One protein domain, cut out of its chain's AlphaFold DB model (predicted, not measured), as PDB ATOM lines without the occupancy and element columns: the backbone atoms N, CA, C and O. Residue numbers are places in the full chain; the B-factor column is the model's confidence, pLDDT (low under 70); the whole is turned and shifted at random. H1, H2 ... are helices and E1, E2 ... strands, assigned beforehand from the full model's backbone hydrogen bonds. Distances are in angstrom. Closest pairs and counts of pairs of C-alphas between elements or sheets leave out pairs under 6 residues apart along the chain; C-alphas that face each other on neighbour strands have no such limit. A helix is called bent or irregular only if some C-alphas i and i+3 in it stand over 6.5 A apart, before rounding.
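AT A GLANCE: This is residues 8 to 183 of the 183 residues of the protein "RNA-directed DNA polymerase" of Desulfovibrio sp (UniProt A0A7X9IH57). Short, mostly crossed helices, H1, H2, H3, H5 and H6, cluster at one end of the domain; H7 is in the middle, and H8, H4 and long loops make the other end. Strands E1 and E2 form a hairpin arm to one side of the cluster, while residues 166 to 172 stick out at the loop end. The printed part has 176 residues, with eight named helices and two named strands in the order H1 H2 E1 E2 H3 H4 H5 H6 H7 H8; the sheet E1 - E2 is antiparallel and the class is mostly helix. The whole is compact, with a radius of gyration of the C-alphas of 17.6 A, and spans 57 by 40 by 27 A.

HOW THE PARTS SIT: Start at H1, residues 8 to 14, and look on to H3, residues 52 to 68: they touch, with Leu 14 and Gln 60 the closest C-alphas at 5.6 A, about perpendicular at 89 degrees. Between them in the chain, E1, residues 32 to 38, and E2, residues 44 to 50, are an antiparallel hairpin at 150 degrees; look for N 35 and O 47 within hydrogen-bond range at 2.8 A. H3 is the hub, touching H1, H2 (residues 18 to 26), H6 (residues 126 to 136) and H7 (residues 149 to 156). With residues 62 to 67 alone it touches H7, closest C-alphas Leu 66 and Ala 151 at 6.3 A, at a shallow tilt of 30 degrees, the same way. H5, residues 111 to 121, touches H6, closest C-alphas Phe 118 and Ser 129 at 5.1 A, at a steep tilt of 51 degrees, opposite ways. H8, residues 158 to 168, and H7 meet only through their link; H4, residues 84 to 89, touches no helix. Every O i to N i+4 pair is within hydrogen-bond range in H1, H2, H4, H5, H6, H7 and H8; in H3 11 of 13 are.

IN THESE COORDINATES: Find C-alpha 8 at (202.821, 145.572, 170.854), where H1 begins. E1 runs 19.4 A and E2 18.9 A. H3 runs 23.6 A, with a kink of 34 degrees near residue 62; it is only just irregular, C-alphas 64 and 67 being 6.8 A apart. H6 runs 15.2 A, and H8 runs 15.4 A to C-alpha 168 at (169.993, 139.164, 141.320).

THE WHOLE: The C-alphas of Glu 19 and Arg 95 are the two farthest apart, at 57.5 A. The links H3 to H4, H4 to H5 and H6 to H7 are long. The printed part has no cut, and no printed residue is under 70 in pLDDT.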
ATOM      1  N   THR A   8     202.825 144.342 170.049       96.44
ATOM      2  CA  THR A   8     202.821 145.572 170.854       96.44
ATOM      3  C   THR A   8     201.786 146.574 170.347       96.44
ATOM      4  O   THR A   8     201.076 147.188 171.143       96.44
ATOM      5  N   HIS A   9     201.638 146.710 169.025       95.62
ATOM      6  CA  HIS A   9     200.589 147.531 168.428       95.62
ATOM      7  C   HIS A   9     199.203 146.943 168.735       95.62
ATOM      8  O   HIS A   9     198.308 147.689 169.136       95.62
ATOM      9  N   LEU A  10     199.024 145.620 168.636       96.69
ATOM     10  CA  LEU A  10     197.765 144.964 169.002       96.69
ATOM     11  C   LEU A  10     197.387 145.225 170.468       96.69
ATOM     12  O   LEU A  10     196.275 145.676 170.731       96.69
ATOM     13  N   ALA A  11     198.313 144.989 171.400       97.19
ATOM     14  CA  ALA A  11     198.131 145.201 172.836       97.19
ATOM     15  C   ALA A  11     197.666 146.634 173.145       97.19
ATOM     16  O   ALA A  11     196.633 146.843 173.788       97.19
ATOM     17  N   LYS A  12     198.359 147.628 172.568       96.62
ATOM     18  CA  LYS A  12     197.992 149.047 172.684       96.62
ATOM     19  C   LYS A  12     196.581 149.326 172.169       96.62
ATOM     20  O   LYS A  12     195.825 150.019 172.843       96.62
ATOM     21  N   ARG A  13     196.200 148.777 171.007       95.25
ATOM     22  CA  ARG A  13     194.845 148.975 170.459       95.25
ATOM     23  C   ARG A  13     193.773 148.314 171.308       95.25
ATOM     24  O   ARG A  13     192.706 148.888 171.457       95.25
ATOM     25  N   LEU A  14     194.026 147.116 171.827       96.19
ATOM     26  CA  LEU A  14     193.051 146.390 172.641       96.19
ATOM     27  C   LEU A  14     192.932 146.943 174.068       96.19
ATOM     28  O   LEU A  14     191.985 146.576 174.764       96.19
ATOM     29  N   HIS A  15     193.854 147.815 174.492       96.19
ATOM     30  CA  HIS A  15     194.012 148.252 175.883       96.19
ATOM     31  C   HIS A  15     194.177 147.057 176.835       96.19
ATOM     32  O   HIS A  15     193.556 146.982 177.898       96.19
ATOM     33  N   ILE A  16     194.977 146.078 176.406       96.06
ATOM     34  CA  ILE A  16     195.304 144.869 177.160       96.06
ATOM     35  C   ILE A  16     196.813 144.709 177.103       96.06
ATOM     36  O   ILE A  16     197.412 144.866 176.041       96.06
ATOM     37  N   ASP A  17     197.407 144.413 178.250       96.00
ATOM     38  CA  ASP A  17     198.838 144.187 178.354       96.00
ATOM     39  C   ASP A  17     199.304 143.012 177.466       96.00
ATOM     40  O   ASP A  17     198.579 142.034 177.256       96.00
ATOM     41  N   ILE A  18     200.515 143.128 176.917       96.38
ATOM     42  CA  ILE A  18     201.058 142.141 175.979       96.38
ATOM     43  C   ILE A  18     201.277 140.780 176.641       96.38
ATOM     44  O   ILE A  18     201.039 139.757 175.998       96.38
ATOM     45  N   GLU A  19     201.664 140.760 177.915       96.25
ATOM     46  CA  GLU A  19     201.893 139.534 178.670       96.25
ATOM     47  C   GLU A  19     200.575 138.818 178.930       96.25
ATOM     48  O   GLU A  19     200.455 137.614 178.721       96.25
ATOM     49  N   THR A  20     199.523 139.583 179.235       96.12
ATOM     50  CA  THR A  20     198.163 139.039 179.334       96.12
ATOM     51  C   THR A  20     197.727 138.369 178.029       96.12
ATOM     52  O   THR A  20     197.143 137.284 178.063       96.12
ATOM     53  N   LEU A  21     198.003 138.980 176.870       96.81
ATOM     54  CA  LEU A  21     197.681 138.371 175.574       96.81
ATOM     55  C   LEU A  21     198.494 137.094 175.332       96.81
ATOM     56  O   LEU A  21     197.919 136.084 174.932       96.81
ATOM     57  N   ARG A  22     199.805 137.116 175.584       96.44
ATOM     58  CA  ARG A  22     200.681 135.950 175.389       96.44
ATOM     59  C   ARG A  22     200.267 134.781 176.272       96.44
ATOM     60  O   ARG A  22     199.944 133.726 175.737       96.44
ATOM     61  N   ASN A  23     200.146 135.018 177.576       96.81
ATOM     62  CA  ASN A  23     199.754 134.010 178.553       96.81
ATOM     63  C   ASN A  23     198.377 133.402 178.222       96.81
ATOM     64  O   ASN A  23     198.212 132.186 178.184       96.81
ATOM     65  N   THR A  24     197.388 134.237 177.866       97.00
ATOM     66  CA  THR A  24     196.059 133.732 177.461       97.00
ATOM     67  C   THR A  24     196.135 132.867 176.195       97.00
ATOM     68  O   THR A  24     195.361 131.926 176.034       97.00
ATOM     69  N   ALA A  25     197.020 133.198 175.252       95.69
ATOM     70  CA  ALA A  25     197.152 132.471 173.992       95.69
ATOM     71  C   ALA A  25     197.962 131.175 174.106       95.69
ATOM     72  O   ALA A  25     197.756 130.265 173.298       95.69
ATOM     73  N   GLU A  26     198.880 131.109 175.064       96.12
ATOM     74  CA  GLU A  26     199.604 129.898 175.442       96.12
ATOM     75  C   GLU A  26     198.650 128.897 176.109       96.12
ATOM     76  O   GLU A  26     198.540 127.758 175.661       96.12
ATOM     77  N   HIS A  27     197.825 129.371 177.046       95.25
ATOM     78  CA  HIS A  27     196.840 128.571 177.785       95.25
ATOM     79  C   HIS A  27     195.420 128.634 177.193       95.25
ATOM     80  O   HIS A  27     194.410 128.598 177.901       95.25
ATOM     81  N   ILE A  28     195.298 128.746 175.865       94.12
ATOM     82  CA  ILE A  28     193.999 129.002 175.213       94.12
ATOM     83  C   ILE A  28     192.969 127.887 175.450       94.12
ATOM     84  O   ILE A  28     191.765 128.156 175.543       94.12
ATOM     85  N   HIS A  29     193.436 126.642 175.571       92.06
ATOM     86  CA  HIS A  29     192.593 125.475 175.821       92.06
ATOM     87  C   HIS A  29     191.935 125.540 177.203       92.06
ATOM     88  O   HIS A  29     190.732 125.303 177.307       92.06
ATOM     89  N   ASP A  30     192.669 125.991 178.221       93.94
ATOM     90  CA  ASP A  30     192.183 126.129 179.602       93.94
ATOM     91  C   ASP A  30     191.122 127.235 179.728       93.94
ATOM     92  O   ASP A  30     190.296 127.262 180.642       93.94
ATOM     93  N   HIS A  31     191.100 128.160 178.768       94.75
ATOM     94  CA  HIS A  31     190.134 129.247 178.707       94.75
ATOM     95  C   HIS A  31     188.836 128.906 177.972       94.75
ATOM     96  O   HIS A  31     187.947 129.763 177.907       94.75
ATOM     97  N   CYS A  32     188.689 127.688 177.452       94.50
ATOM     98  CA  CYS A  32     187.519 127.265 176.691       94.50
ATOM     99  C   CYS A  32     186.933 125.962 177.244       94.50
ATOM    100  O   CYS A  32     187.605 124.944 177.318       94.50
ATOM    101  N   SER A  33     185.637 125.962 177.551       93.25
ATOM    102  CA  SER A  33     184.897 124.748 177.931       93.25
ATOM    103  C   SER A  33     183.673 124.555 177.046       93.25
ATOM    104  O   SER A  33     183.068 125.522 176.581       93.25
ATOM    105  N   LEU A  34     183.287 123.302 176.809       92.31
ATOM    106  CA  LEU A  34     182.088 122.978 176.044       92.31
ATOM    107  C   LEU A  34     180.869 122.892 176.959       92.31
ATOM    108  O   LEU A  34     180.885 122.236 177.997       92.31
ATOM    109  N   LYS A  35     179.780 123.532 176.537       91.44
ATOM    110  CA  LYS A  35     178.457 123.398 177.140       91.44
ATOM    111  C   LYS A  35     177.480 122.901 176.086       91.44
ATOM    112  O   LYS A  35     177.343 123.503 175.026       91.44
ATOM    113  N   GLN A  36     176.765 121.828 176.388       88.88
ATOM    114  CA  GLN A  36     175.691 121.345 175.528       88.88
ATOM    115  C   GLN A  36     174.400 122.115 175.815       88.88
ATOM    116  O   GLN A  36     173.981 122.232 176.967       88.88
ATOM    117  N   ILE A  37     173.765 122.641 174.768       85.25
ATOM    118  CA  ILE A  37     172.439 123.257 174.860       85.25
ATOM    119  C   ILE A  37     171.457 122.442 174.028       85.25
ATOM    120  O   ILE A  37     171.682 122.196 172.842       85.25
ATOM    121  N   LYS A  38     170.349 122.037 174.652       85.69
ATOM    122  CA  LYS A  38     169.217 121.418 173.960       85.69
ATOM    123  C   LYS A  38     168.354 122.510 173.340       85.69
ATOM    124  O   LYS A  38     167.931 123.448 174.011       85.69
ATOM    125  N   THR A  39     168.110 122.396 172.044       77.81
ATOM    126  CA  THR A  39     167.133 123.237 171.345       77.81
ATOM    127  C   THR A  39     165.708 122.846 171.743       77.81
ATOM    128  O   THR A  39     165.475 121.736 172.219       77.81
ATOM    129  N   LYS A  40     164.729 123.723 171.471       76.25
ATOM    130  CA  LYS A  40     163.294 123.437 171.684       76.25
ATOM    131  C   LYS A  40     162.815 122.159 170.975       76.25
ATOM    132  O   LYS A  40     161.867 121.539 171.427       76.25
ATOM    133  N   LYS A  41     163.485 121.762 169.885       79.88
ATOM    134  CA  LYS A  41     163.207 120.543 169.104       79.88
ATOM    135  C   LYS A  41     164.102 119.351 169.497       79.88
ATOM    136  O   LYS A  41     164.283 118.436 168.707       79.88
ATOM    137  N   GLY A  42     164.752 119.383 170.663       79.25
ATOM    138  CA  GLY A  42     165.557 118.271 171.189       79.25
ATOM    139  C   GLY A  42     166.981 118.135 170.629       79.25
ATOM    140  O   GLY A  42     167.814 117.493 171.262       79.25
ATOM    141  N   LYS A  43     167.322 118.788 169.505       82.00
ATOM    142  CA  LYS A  43     168.691 118.780 168.951       82.00
ATOM    143  C   LYS A  43     169.677 119.395 169.945       82.00
ATOM    144  O   LYS A  43     169.439 120.505 170.425       82.00
ATOM    145  N   VAL A  44     170.781 118.705 170.215       83.69
ATOM    146  CA  VAL A  44     171.876 119.192 171.067       83.69
ATOM    147  C   VAL A  44     172.859 119.993 170.216       83.69
ATOM    148  O   VAL A  44     173.248 119.551 169.136       83.69
ATOM    149  N   ARG A  45     173.259 121.175 170.689       82.00
ATOM    150  CA  ARG A  45     174.302 121.997 170.064       82.00
ATOM    151  C   ARG A  45     175.447 122.236 171.055       82.00
ATOM    152  O   ARG A  45     175.171 122.678 172.175       82.00
ATOM    153  N   PRO A  46     176.708 121.953 170.681       85.44
ATOM    154  CA  PRO A  46     177.854 122.332 171.491       85.44
ATOM    155  C   PRO A  46     178.077 123.846 171.386       85.44
ATOM    156  O   PRO A  46     178.211 124.390 170.293       85.44
ATOM    157  N   ILE A  47     178.116 124.528 172.528       90.81
ATOM    158  CA  ILE A  47     178.463 125.946 172.635       90.81
ATOM    159  C   ILE A  47     179.749 126.068 173.436       90.81
ATOM    160  O   ILE A  47     179.877 125.500 174.522       90.81
ATOM    161  N   VAL A  48     180.694 126.838 172.914       94.00
ATOM    162  CA  VAL A  48     181.960 127.113 173.584       94.00
ATOM    163  C   VAL A  48     181.759 128.254 174.577       94.00
ATOM    164  O   VAL A  48     181.341 129.359 174.225       94.00
ATOM    165  N   LYS A  49     182.069 127.992 175.845       94.38
ATOM    166  CA  LYS A  49     182.099 128.976 176.923       94.38
ATOM    167  C   LYS A  49     183.542 129.417 177.150       94.38
ATOM    168  O   LYS A  49     184.359 128.650 177.651       94.38
ATOM    169  N   ALA A  50     183.818 130.677 176.830       95.62
ATOM    170  CA  ALA A  50     185.086 131.326 177.144       95.62
ATOM    171  C   ALA A  50     185.164 131.764 178.624       95.62
ATOM    172  O   ALA A  50     184.151 132.152 179.231       95.62
ATOM    173  N   SER A  51     186.374 131.736 179.183       96.38
ATOM    174  CA  SER A  51     186.725 132.317 180.484       96.38
ATOM    175  C   SER A  51     186.501 133.837 180.497       96.38
ATOM    176  O   SER A  51     186.348 134.476 179.453       96.38
ATOM    177  N   ASN A  52     186.474 134.451 181.682       96.31
ATOM    178  CA  ASN A  52     186.246 135.897 181.794       96.31
ATOM    179  C   ASN A  52     187.353 136.718 181.111       96.31
ATOM    180  O   ASN A  52     187.052 137.727 180.469       96.31
ATOM    181  N   ILE A  53     188.608 136.262 181.192       96.62
ATOM    182  CA  ILE A  53     189.738 136.933 180.541       96.62
ATOM    183  C   ILE A  53     189.639 136.845 179.014       96.62
ATOM    184  O   ILE A  53     189.707 137.871 178.335       96.62
ATOM    185  N   LEU A  54     189.342 135.660 178.471       97.19
ATOM    186  CA  LEU A  54     189.185 135.476 177.031       97.19
ATOM    187  C   LEU A  54     187.972 136.249 176.499       97.19
ATOM    188  O   LEU A  54     188.070 136.912 175.469       97.19
ATOM    189  N   LYS A  55     186.853 136.275 177.234       97.06
ATOM    190  CA  LYS A  55     185.694 137.117 176.892       97.06
ATOM    191  C   LYS A  55     186.046 138.599 176.839       97.06
ATOM    192  O   LYS A  55     185.560 139.301 175.954       97.06
ATOM    193  N   LYS A  56     186.869 139.091 177.773       97.19
ATOM    194  CA  LYS A  56     187.335 140.485 177.776       97.19
ATOM    195  C   LYS A  56     188.144 140.780 176.511       97.19
ATOM    196  O   LYS A  56     187.849 141.765 175.836       97.19
ATOM    197  N   ILE A  57     189.081 139.902 176.154       97.75
ATOM    198  CA  ILE A  57     189.882 140.011 174.925       97.75
ATOM    199  C   ILE A  57     188.982 139.981 173.683       97.75
ATOM    200  O   ILE A  57     189.013 140.913 172.883       97.75
ATOM    201  N   GLN A  58     188.110 138.979 173.553       97.69
ATOM    202  CA  GLN A  58     187.173 138.839 172.432       97.69
ATOM    203  C   GLN A  58     186.246 140.052 172.291       97.69
ATOM    204  O   GLN A  58     186.006 140.531 171.184       97.69
ATOM    205  N   LYS A  59     185.760 140.607 173.408       96.81
ATOM    206  CA  LYS A  59     184.945 141.828 173.410       96.81
ATOM    207  C   LYS A  59     185.724 143.033 172.879       96.81
ATOM    208  O   LYS A  59     185.151 143.815 172.123       96.81
ATOM    209  N   GLN A  60     187.002 143.180 173.238       97.38
ATOM    210  CA  GLN A  60     187.842 144.254 172.699       97.38
ATOM    211  C   GLN A  60     188.159 144.042 171.220       97.38
ATOM    212  O   GLN A  60     188.037 144.982 170.440       97.38
ATOM    213  N   ILE A  61     188.468 142.809 170.804       97.56
ATOM    214  CA  ILE A  61     188.647 142.463 169.387       97.56
ATOM    215  C   ILE A  61     187.394 142.852 168.595       97.56
ATOM    216  O   ILE A  61     187.491 143.548 167.587       97.56
ATOM    217  N   TYR A  62     186.207 142.482 169.077       96.38
ATOM    218  CA  TYR A  62     184.951 142.857 168.436       96.38
ATOM    219  C   TYR A  62     184.767 144.381 168.360       96.38
ATOM    220  O   TYR A  62     184.591 144.923 167.271       96.38
ATOM    221  N   LYS A  63     184.834 145.078 169.502       95.06
ATOM    222  CA  LYS A  63     184.497 146.507 169.612       95.06
ATOM    223  C   LYS A  63     185.520 147.431 168.945       95.06
ATOM    224  O   LYS A  63     185.168 148.500 168.459       95.06
ATOM    225  N   ILE A  64     186.800 147.083 168.990       94.88
ATOM    226  CA  ILE A  64     187.870 147.974 168.526       94.88
ATOM    227  C   ILE A  64     188.268 147.650 167.093       94.88
ATOM    228  O   ILE A  64     188.610 148.573 166.348       94.88
ATOM    229  N   LEU A  65     188.220 146.367 166.717       94.75
ATOM    230  CA  LEU A  65     188.706 145.883 165.431       94.75
ATOM    231  C   LEU A  65     187.548 145.525 164.496       94.75
ATOM    232  O   LEU A  65     187.347 146.205 163.494       94.75
ATOM    233  N   LEU A  66     186.780 144.483 164.822       95.19
ATOM    234  CA  LEU A  66     185.860 143.861 163.861       95.19
ATOM    235  C   LEU A  66     184.654 144.738 163.518       95.19
ATOM    236  O   LEU A  66     184.267 144.797 162.358       95.19
ATOM    237  N   CYS A  67     184.083 145.467 164.480       91.44
ATOM    238  CA  CYS A  67     182.896 146.288 164.225       91.44
ATOM    239  C   CYS A  67     183.172 147.517 163.340       91.44
ATOM    240  O   CYS A  67     182.237 148.201 162.939       91.44
ATOM    241  N   LYS A  68     184.447 147.834 163.081       90.12
ATOM    242  CA  LYS A  68     184.865 148.930 162.194       90.12
ATOM    243  C   LYS A  68     185.110 148.456 160.764       90.12
ATOM    244  O   LYS A  68     185.378 149.278 159.891       90.12
ATOM    245  N   VAL A  69     185.088 147.144 160.535       93.19
ATOM    246  CA  VAL A  69     185.262 146.570 159.205       93.19
ATOM    247  C   VAL A  69     183.939 146.723 158.452       93.19
ATOM    248  O   VAL A  69     182.906 146.299 158.977       93.19
ATOM    249  N   PRO A  70     183.938 147.328 157.250       92.62
ATOM    250  CA  PRO A  70     182.749 147.374 156.412       92.62
ATOM    251  C   PRO A  70     182.246 145.964 156.108       92.62
ATOM    252  O   PRO A  70     183.034 145.054 155.865       92.62
ATOM    253  N   ILE A  71     180.930 145.800 156.106       95.19
ATOM    254  CA  ILE A  71     180.248 144.552 155.758       95.19
ATOM    255  C   ILE A  71     179.219 144.828 154.665       95.19
ATOM    256  O   ILE A  71     178.849 145.982 154.434       95.19
ATOM    257  N   HIS A  72     178.723 143.772 154.024       96.31
ATOM    258  CA  HIS A  72     177.748 143.916 152.951       96.31
ATOM    259  C   HIS A  72     176.442 144.593 153.427       96.31
ATOM    260  O   HIS A  72     175.946 144.285 154.522       96.31
ATOM    261  N   PRO A  73     175.828 145.488 152.629       95.12
ATOM    262  CA  PRO A  73     174.539 146.103 152.954       95.12
ATOM    263  C   PRO A  73     173.410 145.099 153.216       95.12
ATOM    264  O   PRO A  73     172.579 145.335 154.088       95.12
ATOM    265  N   SER A  74     173.436 143.955 152.535       95.56
ATOM    266  CA  SER A  74     172.445 142.878 152.679       95.56
ATOM    267  C   SER A  74     172.623 142.011 153.932       95.56
ATOM    268  O   SER A  74     171.783 141.157 154.190       95.56
ATOM    269  N   ALA A  75     173.683 142.186 154.728       97.00
ATOM    270  CA  ALA A  75     173.900 141.399 155.944       97.00
ATOM    271  C   ALA A  75     173.145 142.001 157.145       97.00
ATOM    272  O   ALA A  75     173.566 143.007 157.700       97.00
ATOM    273  N   HIS A  76     172.042 141.418 157.601       96.50
ATOM    274  CA  HIS A  76     171.256 141.944 158.727       96.50
ATOM    275  C   HIS A  76     171.568 141.275 160.074       96.50
ATOM    276  O   HIS A  76     171.341 141.868 161.129       96.50
ATOM    277  N   GLY A  77     172.099 140.052 160.057       92.75
ATOM    278  CA  GLY A  77     172.343 139.270 161.269       92.75
ATOM    279  C   GLY A  77     173.547 139.754 162.075       92.75
ATOM    280  O   GLY A  77     174.651 139.856 161.545       92.75
ATOM    281  N   ALA A  78     173.349 139.999 163.375       90.56
ATOM    282  CA  ALA A  78     174.384 140.483 164.299       90.56
ATOM    283  C   ALA A  78     175.078 141.788 163.846       90.56
ATOM    284  O   ALA A  78     176.265 141.993 164.100       90.56
ATOM    285  N   VAL A  79     174.326 142.674 163.188       92.12
ATOM    286  CA  VAL A  79     174.800 143.978 162.715       92.12
ATOM    287  C   VAL A  79     174.128 145.093 163.504       92.12
ATOM    288  O   VAL A  79     172.913 145.092 163.690       92.12
ATOM    289  N   HIS A  80     174.914 146.066 163.968       89.31
ATOM    290  CA  HIS A  80     174.379 147.221 164.684       89.31
ATOM    291  C   HIS A  80     173.384 148.002 163.810       89.31
ATOM    292  O   HIS A  80     173.651 148.262 162.640       89.31
ATOM    293  N   GLY A  81     172.228 148.357 164.376       90.94
ATOM    294  CA  GLY A  81     171.155 149.050 163.653       90.94
ATOM    295  C   GLY A  81     170.323 148.160 162.719       90.94
ATOM    296  O   GLY A  81     169.366 148.646 162.122       90.94
ATOM    297  N   ARG A  82     170.636 146.862 162.607       94.44
ATOM    298  CA  ARG A  82     169.840 145.883 161.857       94.44
ATOM    299  C   ARG A  82     169.218 144.863 162.809       94.44
ATOM    300  O   ARG A  82     169.675 144.635 163.925       94.44
ATOM    301  N   SER A  83     168.112 144.291 162.372       95.62
ATOM    302  CA  SER A  83     167.294 143.344 163.126       95.62
ATOM    303  C   SER A  83     166.545 142.404 162.188       95.62
ATOM    304  O   SER A  83     166.457 142.654 160.981       95.62
ATOM    305  N   SER A  84     165.943 141.357 162.753       94.31
ATOM    306  CA  SER A  84     165.038 140.462 162.023       94.31
ATOM    307  C   SER A  84     163.910 141.229 161.324       94.31
ATOM    308  O   SER A  84     163.552 140.902 160.197       94.31
ATOM    309  N   LYS A  85     163.420 142.321 161.931       96.00
ATOM    310  CA  LYS A  85     162.443 143.224 161.308       96.00
ATOM    311  C   LYS A  85     163.010 143.897 160.059       96.00
ATOM    312  O   LYS A  85     162.384 143.848 159.011       96.00
ATOM    313  N   THR A  86     164.194 144.509 160.147       96.12
ATOM    314  CA  THR A  86     164.810 145.167 158.975       96.12
ATOM    315  C   THR A  86     165.132 144.187 157.846       96.12
ATOM    316  O   THR A  86     165.099 144.589 156.691       96.12
ATOM    317  N   ASN A  87     165.424 142.925 158.187       95.94
ATOM    318  CA  ASN A  87     165.626 141.839 157.231       95.94
ATOM    319  C   ASN A  87     164.318 141.539 156.487       95.94
ATOM    320  O   ASN A  87     164.248 141.661 155.273       95.94
ATOM    321  N   ALA A  88     163.248 141.249 157.235       94.69
ATOM    322  CA  ALA A  88     161.942 140.916 156.671       94.69
ATOM    323  C   ALA A  88     161.337 142.057 155.834       94.69
ATOM    324  O   ALA A  88     160.733 141.798 154.799       94.69
ATOM    325  N   LEU A  89     161.543 143.317 156.239       95.44
ATOM    326  CA  LEU A  89     161.025 144.488 155.522       95.44
ATOM    327  C   LEU A  89     161.493 144.570 154.063       95.44
ATOM    328  O   LEU A  89     160.765 145.112 153.238       95.44
ATOM    329  N   LYS A  90     162.672 144.030 153.727       93.00
ATOM    330  CA  LYS A  90     163.171 143.994 152.341       93.00
ATOM    331  C   LYS A  90     162.375 143.056 151.432       93.00
ATOM    332  O   LYS A  90     162.416 143.224 150.218       93.00
ATOM    333  N   HIS A  91     161.633 142.126 152.025       93.94
ATOM    334  CA  HIS A  91     160.881 141.079 151.334       93.94
ATOM    335  C   HIS A  91     159.365 141.242 151.466       93.94
ATOM    336  O   HIS A  91     158.600 140.493 150.862       93.94
ATOM    337  N   CYS A  92     158.900 142.218 152.249       93.38
ATOM    338  CA  CYS A  92     157.477 142.498 152.392       93.38
ATOM    339  C   CYS A  92     156.850 142.862 151.037       93.38
ATOM    340  O   CYS A  92     157.358 143.718 150.319       93.38
ATOM    341  N   GLY A  93     155.724 142.224 150.710       89.62
ATOM    342  CA  GLY A  93     155.003 142.446 149.453       89.62
ATOM    343  C   GLY A  93     155.534 141.647 148.259       89.62
ATOM    344  O   GLY A  93     154.922 141.695 147.195       89.62
ATOM    345  N   GLN A  94     156.619 140.881 148.418       89.62
ATOM    346  CA  GLN A  94     157.077 139.959 147.379       89.62
ATOM    347  C   GLN A  94     156.097 138.790 147.234       89.62
ATOM    348  O   GLN A  94     155.640 138.217 148.223       89.62
ATOM    349  N   ARG A  95     155.779 138.420 145.987       91.25
ATOM    350  CA  ARG A  95     154.839 137.323 145.685       91.25
ATOM    351  C   ARG A  95     155.364 135.962 146.147       91.25
ATOM    352  O   ARG A  95     154.577 135.095 146.512       91.25
ATOM    353  N   TYR A  96     156.681 135.790 146.114       91.50
ATOM    354  CA  TYR A  96     157.373 134.577 146.523       91.50
ATOM    355  C   TYR A  96     158.605 134.950 147.346       91.50
ATOM    356  O   TYR A  96     159.284 135.928 147.043       91.50
ATOM    357  N   THR A  97     158.901 134.144 148.359       92.88
ATOM    358  CA  THR A  97     160.115 134.247 149.175       92.88
ATOM    359  C   THR A  97     160.743 132.871 149.271       92.88
ATOM    360  O   THR A  97     160.027 131.888 149.483       92.88
ATOM    361  N   TYR A  98     162.063 132.795 149.148       92.94
ATOM    362  CA  TYR A  98     162.785 131.537 149.241       92.94
ATOM    363  C   TYR A  98     163.868 131.645 150.304       92.94
ATOM    364  O   TYR A  98     164.716 132.525 150.234       92.94
ATOM    365  N   CYS A  99     163.820 130.757 151.295       93.38
ATOM    366  CA  CYS A  99     164.774 130.768 152.394       93.38
ATOM    367  C   CYS A  99     165.799 129.649 152.219       93.38
ATOM    368  O   CYS A  99     165.435 128.483 152.051       93.38
ATOM    369  N   LEU A 100     167.073 130.013 152.312       93.31
ATOM    370  CA  LEU A 100     168.217 129.109 152.296       93.31
ATOM    371  C   LEU A 100     168.956 129.198 153.632       93.31
ATOM    372  O   LEU A 100     169.006 130.264 154.233       93.31
ATOM    373  N   ASP A 101     169.558 128.100 154.080       92.19
ATOM    374  CA  ASP A 101     170.380 128.059 155.296       92.19
ATOM    375  C   ASP A 101     171.778 127.532 154.968       92.19
ATOM    376  O   ASP A 101     171.939 126.547 154.235       92.19
ATOM    377  N   LEU A 102     172.804 128.175 155.524       90.75
ATOM    378  CA  LEU A 102     174.175 127.688 155.432       90.75
ATOM    379  C   LEU A 102     174.400 126.556 156.435       90.75
ATOM    380  O   LEU A 102     174.670 126.777 157.620       90.75
ATOM    381  N   GLN A 103     174.391 125.324 155.929       89.12
ATOM    382  CA  GLN A 103     174.590 124.136 156.748       89.12
ATOM    383  C   GLN A 103     175.860 124.238 157.605       89.12
ATOM    384  O   GLN A 103     176.975 124.388 157.099       89.12
ATOM    385  N   SER A 104     175.691 124.092 158.924       87.25
ATOM    386  CA  SER A 104     176.795 124.024 159.890       87.25
ATOM    387  C   SER A 104     177.799 125.184 159.741       87.25
ATOM    388  O   SER A 104     179.007 124.991 159.890       87.25
ATOM    389  N   CYS A 105     177.285 126.388 159.459       89.88
ATOM    390  CA  CYS A 105     178.045 127.569 159.045       89.88
ATOM    391  C   CYS A 105     179.340 127.804 159.849       89.88
ATOM    392  O   CYS A 105     180.428 127.849 159.281       89.88
ATOM    393  N   PHE A 106     179.250 127.878 161.182       91.81
ATOM    394  CA  PHE A 106     180.408 128.154 162.045       91.81
ATOM    395  C   PHE A 106     181.468 127.043 162.022       91.81
ATOM    396  O   PHE A 106     182.653 127.330 161.867       91.81
ATOM    397  N   SER A 107     181.062 125.777 162.141       90.38
ATOM    398  CA  SER A 107     182.003 124.645 162.150       90.38
ATOM    399  C   SER A 107     182.681 124.427 160.796       90.38
ATOM    400  O   SER A 107     183.810 123.958 160.746       90.38
ATOM    401  N   ASN A 108     182.036 124.833 159.701       94.00
ATOM    402  CA  ASN A 108     182.619 124.770 158.359       94.00
ATOM    403  C   ASN A 108     183.597 125.926 158.061       94.00
ATOM    404  O   ASN A 108     184.241 125.946 157.011       94.00
ATOM    405  N   ILE A 109     183.744 126.898 158.968       96.19
ATOM    406  CA  ILE A 109     184.742 127.964 158.847       96.19
ATOM    407  C   ILE A 109     185.984 127.569 159.641       96.19
ATOM    408  O   ILE A 109     186.071 127.778 160.851       96.19
ATOM    409  N   HIS A 110     186.970 127.026 158.930       97.25
ATOM    410  CA  HIS A 110     188.250 126.620 159.503       97.25
ATOM    411  C   HIS A 110     189.118 127.811 159.933       97.25
ATOM    412  O   HIS A 110     189.085 128.894 159.338       97.25
ATOM    413  N   SER A 111     189.970 127.586 160.932       97.31
ATOM    414  CA  SER A 111     190.915 128.579 161.455       97.31
ATOM    415  C   SER A 111     191.899 129.087 160.402       97.31
ATOM    416  O   SER A 111     192.297 130.247 160.460       97.31
ATOM    417  N   SER A 112     192.230 128.278 159.392       97.69
ATOM    418  CA  SER A 112     193.027 128.698 158.233       97.69
ATOM    419  C   SER A 112     192.351 129.828 157.450       97.69
ATOM    420  O   SER A 112     192.996 130.822 157.123       97.69
ATOM    421  N   ARG A 113     191.034 129.736 157.223       97.62
ATOM    422  CA  ARG A 113     190.243 130.781 156.555       97.62
ATOM    423  C   ARG A 113     190.145 132.046 157.407       97.62
ATOM    424  O   ARG A 113     190.224 133.147 156.870       97.62
ATOM    425  N   VAL A 114     190.031 131.900 158.727       98.06
ATOM    426  CA  VAL A 114     190.043 133.030 159.674       98.06
ATOM    427  C   VAL A 114     191.417 133.710 159.721       98.06
ATOM    428  O   VAL A 114     191.502 134.934 159.712       98.06
ATOM    429  N   ARG A 115     192.508 132.941 159.704       98.31
ATOM    430  CA  ARG A 115     193.868 133.484 159.634       98.31
ATOM    431  C   ARG A 115     194.084 134.260 158.338       98.31
ATOM    432  O   ARG A 115     194.539 135.398 158.391       98.31
ATOM    433  N   ARG A 116     193.684 133.676 157.205       97.81
ATOM    434  CA  ARG A 116     193.752 134.316 155.888       97.81
ATOM    435  C   ARG A 116     192.950 135.617 155.842       97.81
ATOM    436  O   ARG A 116     193.427 136.601 155.294       97.81
ATOM    437  N   LEU A 117     191.779 135.659 156.484       97.06
ATOM    438  CA  LEU A 117     191.014 136.896 156.660       97.06
ATOM    439  C   LEU A 117     191.846 137.981 157.360       97.06
ATOM    440  O   LEU A 117     191.893 139.114 156.884       97.06
ATOM    441  N   PHE A 118     192.495 137.661 158.483       98.00
ATOM    442  CA  PHE A 118     193.302 138.647 159.206       98.00
ATOM    443  C   PHE A 118     194.525 139.114 158.404       98.00
ATOM    444  O   PHE A 118     194.831 140.306 158.420       98.00
ATOM    445  N   GLU A 119     195.197 138.210 157.690       97.06
ATOM    446  CA  GLU A 119     196.388 138.528 156.888       97.06
ATOM    447  C   GLU A 119     196.037 139.315 155.620       97.06
ATOM    448  O   GLU A 119     196.534 140.422 155.427       97.06
ATOM    449  N   GLU A 120     195.153 138.777 154.779       95.06
ATOM    450  CA  GLU A 120     194.890 139.306 153.437       95.06
ATOM    451  C   GLU A 120     193.838 140.416 153.449       95.06
ATOM    452  O   GLU A 120     194.052 141.486 152.886       95.06
ATOM    453  N   MET A 121     192.700 140.188 154.113       93.88
ATOM    454  CA  MET A 121     191.575 141.132 154.087       93.88
ATOM    455  C   MET A 121     191.637 142.197 155.173       93.88
ATOM    456  O   MET A 121     190.877 143.153 155.099       93.88
ATOM    457  N   LEU A 122     192.446 142.034 156.221       95.44
ATOM    458  CA  LEU A 122     192.574 143.027 157.298       95.44
ATOM    459  C   LEU A 122     193.999 143.586 157.427       95.44
ATOM    460  O   LEU A 122     194.224 144.509 158.222       95.44
ATOM    461  N   GLU A 123     194.919 143.093 156.594       96.44
ATOM    462  CA  GLU A 123     196.312 143.528 156.460       96.44
ATOM    463  C   GLU A 123     197.135 143.427 157.761       96.44
ATOM    464  O   GLU A 123     198.044 144.235 158.010       96.44
ATOM    465  N   CYS A 124     196.821 142.459 158.622       97.31
ATOM    466  CA  CYS A 124     197.598 142.179 159.829       97.31
ATOM    467  C   CYS A 124     198.875 141.385 159.505       97.31
ATOM    468  O   CYS A 124     198.910 140.587 158.572       97.31
ATOM    469  N   SER A 125     199.939 141.589 160.286       97.69
ATOM    470  CA  SER A 125     201.156 140.762 160.199       97.69
ATOM    471  C   SER A 125     200.873 139.298 160.580       97.69
ATOM    472  O   SER A 125     200.021 139.088 161.450       97.69
ATOM    473  N   PRO A 126     201.630 138.312 160.061       97.69
ATOM    474  CA  PRO A 126     201.417 136.885 160.345       97.69
ATOM    475  C   PRO A 126     201.297 136.529 161.837       97.69
ATOM    476  O   PRO A 126     200.399 135.779 162.226       97.69
ATOM    477  N   ASP A 127     202.127 137.127 162.697       97.12
ATOM    478  CA  ASP A 127     202.097 136.878 164.148       97.12
ATOM    479  C   ASP A 127     200.789 137.350 164.793       97.12
ATOM    480  O   ASP A 127     200.157 136.642 165.579       97.12
ATOM    481  N   VAL A 128     200.347 138.552 164.419       97.88
ATOM    482  CA  VAL A 128     199.085 139.145 164.886       97.88
ATOM    483  C   VAL A 128     197.904 138.323 164.388       97.88
ATOM    484  O   VAL A 128     196.990 138.044 165.159       97.88
ATOM    485  N   SER A 129     197.926 137.905 163.125       98.12
ATOM    486  CA  SER A 129     196.874 137.078 162.537       98.12
ATOM    487  C   SER A 129     196.783 135.712 163.205       98.12
ATOM    488  O   SER A 129     195.686 135.243 163.496       98.12
ATOM    489  N   THR A 130     197.921 135.096 163.525       97.94
ATOM    490  CA  THR A 130     197.975 133.833 164.273       97.94
ATOM    491  C   THR A 130     197.362 133.995 165.661       97.94
ATOM    492  O   THR A 130     196.509 133.201 166.064       97.94
ATOM    493  N   LEU A 131     197.741 135.054 166.378       97.88
ATOM    494  CA  LEU A 131     197.228 135.334 167.715       97.88
ATOM    495  C   LEU A 131     195.722 135.638 167.713       97.88
ATOM    496  O   LEU A 131     194.975 135.087 168.521       97.88
ATOM    497  N   LEU A 132     195.255 136.479 166.788       98.06
ATOM    498  CA  LEU A 132     193.834 136.794 166.644       98.06
ATOM    499  C   LEU A 132     193.025 135.536 166.321       98.06
ATOM    500  O   LEU A 132     192.018 135.290 166.979       98.06
ATOM    501  N   THR A 133     193.506 134.695 165.401       98.12
ATOM    502  CA  THR A 133     192.873 133.409 165.087       98.12
ATOM    503  C   THR A 133     192.758 132.515 166.319       98.12
ATOM    504  O   THR A 133     191.684 131.954 166.539       98.12
ATOM    505  N   LYS A 134     193.797 132.419 167.163       97.12
ATOM    506  CA  LYS A 134     193.728 131.658 168.425       97.12
ATOM    507  C   LYS A 134     192.618 132.167 169.348       97.12
ATOM    508  O   LYS A 134     191.892 131.366 169.922       97.12
ATOM    509  N   PHE A 135     192.434 133.481 169.466       97.75
ATOM    510  CA  PHE A 135     191.386 134.047 170.325       97.75
ATOM    511  C   PHE A 135     189.974 133.942 169.757       97.75
ATOM    512  O   PHE A 135     189.003 134.042 170.513       97.75
ATOM    513  N   THR A 136     189.834 133.790 168.442       97.56
ATOM    514  CA  THR A 136     188.529 133.820 167.771       97.56
ATOM    515  C   THR A 136     188.068 132.468 167.246       97.56
ATOM    516  O   THR A 136     186.960 132.377 166.726       97.56
ATOM    517  N   THR A 137     188.877 131.421 167.380       97.12
ATOM    518  CA  THR A 137     188.536 130.058 166.959       97.12
ATOM    519  C   THR A 137     188.686 129.085 168.120       97.12
ATOM    520  O   THR A 137     189.360 129.366 169.105       97.12
ATOM    521  N   TYR A 138     188.014 127.945 168.024       95.88
ATOM    522  CA  TYR A 138     188.125 126.857 168.984       95.88
ATOM    523  C   TYR A 138     188.131 125.540 168.223       95.88
ATOM    524  O   TYR A 138     187.306 125.345 167.334       95.88
ATOM    525  N   ASN A 139     189.059 124.646 168.567       93.06
ATOM    526  CA  ASN A 139     189.238 123.363 167.888       93.06
ATOM    527  C   ASN A 139     189.303 123.503 166.349       93.06
ATOM    528  O   ASN A 139     188.559 122.855 165.619       93.06
ATOM    529  N   TYR A 140     190.159 124.416 165.872       94.50
ATOM    530  CA  TYR A 140     190.423 124.690 164.449       94.50
ATOM    531  C   TYR A 140     189.241 125.213 163.616       94.50
ATOM    532  O   TYR A 140     189.331 125.258 162.389       94.50
ATOM    533  N   GLN A 141     188.166 125.668 164.256       95.94
ATOM    534  CA  GLN A 141     186.981 126.198 163.582       95.94
ATOM    535  C   GLN A 141     186.397 127.406 164.319       95.94
ATOM    536  O   GLN A 141     186.732 127.687 165.475       95.94
ATOM    537  N   LEU A 142     185.516 128.146 163.655       95.19
ATOM    538  CA  LEU A 142     184.814 129.262 164.271       95.19
ATOM    539  C   LEU A 142     183.869 128.746 165.367       95.19
ATOM    540  O   LEU A 142     183.068 127.834 165.163       95.19
ATOM    541  N   ALA A 143     183.967 129.323 166.562       92.88
ATOM    542  CA  ALA A 143     183.265 128.805 167.730       92.88
ATOM    543  C   ALA A 143     181.838 129.363 167.828       92.88
ATOM    544  O   ALA A 143     181.638 130.581 167.790       92.88
ATOM    545  N   GLN A 144     180.844 128.506 168.067       90.44
ATOM    546  CA  GLN A 144     179.535 128.979 168.525       90.44
ATOM    547  C   GLN A 144     179.650 129.438 169.983       90.44
ATOM    548  O   GLN A 144     180.098 128.676 170.837       90.44
ATOM    549  N   GLY A 145     179.242 130.677 170.271       88.44
ATOM    550  CA  GLY A 145     179.285 131.268 171.617       88.44
ATOM    551  C   GLY A 145     180.347 132.353 171.814       88.44
ATOM    552  O   GLY A 145     180.256 133.112 172.779       88.44
ATOM    553  N   PHE A 146     181.311 132.486 170.898       94.56
ATOM    554  CA  PHE A 146     182.241 133.618 170.917       94.56
ATOM    555  C   PHE A 146     181.572 134.874 170.357       94.56
ATOM    556  O   PHE A 146     180.876 134.830 169.344       94.56
ATOM    557  N   SER A 147     181.823 136.016 171.000       91.94
ATOM    558  CA  SER A 147     181.268 137.314 170.588       91.94
ATOM    559  C   SER A 147     181.834 137.826 169.260       91.94
ATOM    560  O   SER A 147     181.249 138.709 168.642       91.94
ATOM    561  N   THR A 148     182.964 137.283 168.815       96.94
ATOM    562  CA  THR A 148     183.639 137.652 167.566       96.94
ATOM    563  C   THR A 148     183.151 136.856 166.359       96.94
ATOM    564  O   THR A 148     183.309 137.320 165.232       96.94
ATOM    565  N   SER A 149     182.549 135.680 166.566       96.38
ATOM    566  CA  SER A 149     182.264 134.727 165.489       96.38
ATOM    567  C   SER A 149     181.312 135.275 164.433       96.38
ATOM    568  O   SER A 149     181.598 135.191 163.245       96.38
ATOM    569  N   THR A 150     180.198 135.886 164.834       95.12
ATOM    570  CA  THR A 150     179.228 136.442 163.876       95.12
ATOM    571  C   THR A 150     179.807 137.606 163.072       95.12
ATOM    572  O   THR A 150     179.518 137.739 161.886       95.12
ATOM    573  N   ALA A 151     180.672 138.419 163.684       96.00
ATOM    574  CA  ALA A 151     181.367 139.494 162.984       96.00
ATOM    575  C   ALA A 151     182.356 138.941 161.946       96.00
ATOM    576  O   ALA A 151     182.357 139.397 160.807       96.00
ATOM    577  N   ILE A 152     183.142 137.921 162.307       97.44
ATOM    578  CA  ILE A 152     184.050 137.234 161.373       97.44
ATOM    579  C   ILE A 152     183.270 136.612 160.215       97.44
ATOM    580  O   ILE A 152     183.662 136.789 159.064       97.44
ATOM    581  N   LEU A 153     182.152 135.937 160.503       96.88
ATOM    582  CA  LEU A 153     181.270 135.373 159.481       96.88
ATOM    583  C   LEU A 153     180.804 136.448 158.494       96.88
ATOM    584  O   LEU A 153     180.965 136.283 157.290       96.88
ATOM    585  N   ASN A 154     180.289 137.575 158.993       96.31
ATOM    586  CA  ASN A 154     179.814 138.654 158.131       96.31
ATOM    587  C   ASN A 154     180.908 139.224 157.224       96.31
ATOM    588  O   ASN A 154     180.620 139.536 156.073       96.31
ATOM    589  N   ILE A 155     182.148 139.333 157.711       96.62
ATOM    590  CA  ILE A 155     183.272 139.802 156.892       96.62
ATOM    591  C   ILE A 155     183.644 138.748 155.835       96.62
ATOM    592  O   ILE A 155     183.856 139.083 154.673       96.62
ATOM    593  N   LEU A 156     183.678 137.464 156.206       96.56
ATOM    594  CA  LEU A 156     183.974 136.366 155.275       96.56
ATOM    595  C   LEU A 156     182.917 136.201 154.176       96.56
ATOM    596  O   LEU A 156     183.244 135.742 153.081       96.56
ATOM    597  N   CYS A 157     181.666 136.557 154.463       96.31
ATOM    598  CA  CYS A 157     180.562 136.468 153.516       96.31
ATOM    599  C   CYS A 157     180.515 137.618 152.504       96.31
ATOM    600  O   CYS A 157     179.773 137.490 151.541       96.31
ATOM    601  N   ILE A 158     181.313 138.689 152.641       95.75
ATOM    602  CA  ILE A 158     181.254 139.858 151.740       95.75
ATOM    603  C   ILE A 158     181.318 139.447 150.264       95.75
ATOM    604  O   ILE A 158     180.470 139.855 149.480       95.75
ATOM    605  N   ASN A 159     182.270 138.589 149.890       94.44
ATOM    606  CA  ASN A 159     182.430 138.169 148.494       94.44
ATOM    607  C   ASN A 159     181.242 137.336 147.991       94.44
ATOM    608  O   ASN A 159     180.861 137.442 146.825       94.44
ATOM    609  N   MET A 160     180.656 136.512 148.864       95.38
ATOM    610  CA  MET A 160     179.458 135.732 148.546       95.38
ATOM    611  C   MET A 160     178.260 136.663 148.356       95.38
ATOM    612  O   MET A 160     177.586 136.578 147.334       95.38
ATOM    613  N   ASP A 161     178.049 137.583 149.297       96.56
ATOM    614  CA  ASP A 161     176.953 138.547 149.266       96.56
ATOM    615  C   ASP A 161     177.040 139.428 148.003       96.56
ATOM    616  O   ASP A 161     176.047 139.567 147.296       96.56
ATOM    617  N   CYS A 162     178.235 139.922 147.645       95.75
ATOM    618  CA  CYS A 162     178.452 140.679 146.405       95.75
ATOM    619  C   CYS A 162     178.166 139.850 145.147       95.75
ATOM    620  O   CYS A 162     177.624 140.363 144.170       95.75
ATOM    621  N   SER A 163     178.546 138.568 145.143       95.19
ATOM    622  CA  SER A 163     178.307 137.684 143.995       95.19
ATOM    623  C   SER A 163     176.813 137.434 143.791       95.19
ATOM    624  O   SER A 163     176.332 137.469 142.659       95.19
ATOM    625  N   ILE A 164     176.076 137.236 144.887       94.75
ATOM    626  CA  ILE A 164     174.622 137.072 144.861       94.75
ATOM    627  C   ILE A 164     173.953 138.377 144.418       94.75
ATOM    628  O   ILE A 164     173.160 138.347 143.480       94.75
ATOM    629  N   GLU A 165     174.312 139.521 145.012       93.38
ATOM    630  CA  GLU A 165     173.756 140.835 144.652       93.38
ATOM    631  C   GLU A 165     173.970 141.163 143.164       93.38
ATOM    632  O   GLU A 165     173.058 141.623 142.469       93.38
ATOM    633  N   LYS A 166     175.151 140.843 142.624       93.00
ATOM    634  CA  LYS A 166     175.443 141.021 141.199       93.00
ATOM    635  C   LYS A 166     174.558 140.151 140.305       93.00
ATOM    636  O   LYS A 166     174.161 140.595 139.233       93.00
ATOM    637  N   TYR A 167     174.254 138.924 140.718       92.31
ATOM    638  CA  TYR A 167     173.398 138.029 139.941       92.31
ATOM    639  C   TYR A 167     171.935 138.494 139.955       92.31
ATOM    640  O   TYR A 167     171.303 138.602 138.906       92.31
ATOM    641  N   ILE A 168     171.410 138.823 141.137       90.88
ATOM    642  CA  ILE A 168     169.993 139.164 141.320       90.88
ATOM    643  C   ILE A 168     169.625 140.565 140.830       90.88
ATOM    644  O   ILE A 168     168.474 140.781 140.450       90.88
ATOM    645  N   SER A 169     170.569 141.512 140.830       84.25
ATOM    646  CA  SER A 169     170.302 142.902 140.427       84.25
ATOM    647  C   SER A 169     169.836 143.003 138.973       84.25
ATOM    648  O   SER A 169     169.042 143.880 138.648       84.25
ATOM    649  N   ASN A 170     170.222 142.043 138.128       85.88
ATOM    650  CA  ASN A 170     169.785 141.958 136.732       85.88
ATOM    651  C   ASN A 170     168.382 141.347 136.551       85.88
ATOM    652  O   ASN A 170     167.828 141.414 135.459       85.88
ATOM    653  N   ILE A 171     167.821 140.724 137.592       88.44
ATOM    654  CA  ILE A 171     166.575 139.933 137.528       88.44
ATOM    655  C   ILE A 171     165.495 140.528 138.458       88.44
ATOM    656  O   ILE A 171     164.364 140.056 138.499       88.44
ATOM    657  N   GLY A 172     165.819 141.596 139.196       84.44
ATOM    658  CA  GLY A 172     164.871 142.311 140.056       84.44
ATOM    659  C   GLY A 172     164.504 141.577 141.351       84.44
ATOM    660  O   GLY A 172     163.460 141.866 141.931       84.44
ATOM    661  N   LEU A 173     165.333 140.632 141.811       91.06
ATOM    662  CA  LEU A 173     165.112 139.931 143.081       91.06
ATOM    663  C   LEU A 173     165.749 140.686 144.256       91.06
ATOM    664  O   LEU A 173     166.800 141.314 144.120       91.06
ATOM    665  N   ALA A 174     165.116 140.594 145.427       92.19
ATOM    666  CA  ALA A 174     165.655 141.092 146.687       92.19
ATOM    667  C   ALA A 174     166.485 140.007 147.389       92.19
ATOM    668  O   ALA A 174     166.195 138.822 147.263       92.19
ATOM    669  N   TYR A 175     167.503 140.423 148.145       95.25
ATOM    670  CA  TYR A 175     168.366 139.522 148.909       95.25
ATOM    671  C   TYR A 175     168.773 140.141 150.235       95.25
ATOM    672  O   TYR A 175     169.214 141.293 150.302       95.25
ATOM    673  N   THR A 176     168.693 139.336 151.285       96.50
ATOM    674  CA  THR A 176     169.244 139.637 152.602       96.50
ATOM    675  C   THR A 176     169.789 138.379 153.263       96.50
ATOM    676  O   THR A 176     169.276 137.283 153.058       96.50
ATOM    677  N   ARG A 177     170.780 138.540 154.140       96.88
ATOM    678  CA  ARG A 177     171.339 137.459 154.952       96.88
ATOM    679  C   ARG A 177     171.262 137.790 156.436       96.88
ATOM    680  O   ARG A 177     171.833 138.779 156.901       96.88
ATOM    681  N   TYR A 178     170.613 136.934 157.210       95.69
ATOM    682  CA  TYR A 178     170.551 136.995 158.660       95.69
ATOM    683  C   TYR A 178     171.427 135.901 159.284       95.69
ATOM    684  O   TYR A 178     170.959 134.827 159.627       95.69
ATOM    685  N   VAL A 179     172.716 136.207 159.482       93.12
ATOM    686  CA  VAL A 179     173.732 135.232 159.921       93.12
ATOM    687  C   VAL A 179     173.896 134.136 158.860       93.12
ATOM    688  O   VAL A 179     174.514 134.418 157.832       93.12
ATOM    689  N   ASP A 180     173.380 132.937 159.111       90.75
ATOM    690  CA  ASP A 180     173.380 131.749 158.259       90.75
ATOM    691  C   ASP A 180     172.121 131.633 157.387       90.75
ATOM    692  O   ASP A 180     172.204 131.057 156.303       90.75
ATOM    693  N   ASP A 181     171.015 132.261 157.796       93.88
ATOM    694  CA  ASP A 181     169.776 132.319 157.021       93.88
ATOM    695  C   ASP A 181     169.891 133.337 155.873       93.88
ATOM    696  O   ASP A 181     170.272 134.494 156.068       93.88
ATOM    697  N   ILE A 182     169.512 132.934 154.669       94.88
ATOM    698  CA  ILE A 182     169.444 133.750 153.456       94.88
ATOM    699  C   ILE A 182     167.984 133.815 153.005       94.88
ATOM    700  O   ILE A 182     167.284 132.803 153.012       94.88
ATOM    701  N   THR A 183     167.522 135.003 152.620       94.06
ATOM    702  CA  THR A 183     166.182 135.253 152.068       94.06
ATOM    703  C   THR A 183     166.288 136.117 150.830       94.06
ATOM    704  O   THR A 183     167.043 137.118 150.897       94.06
TER     705      THR A 183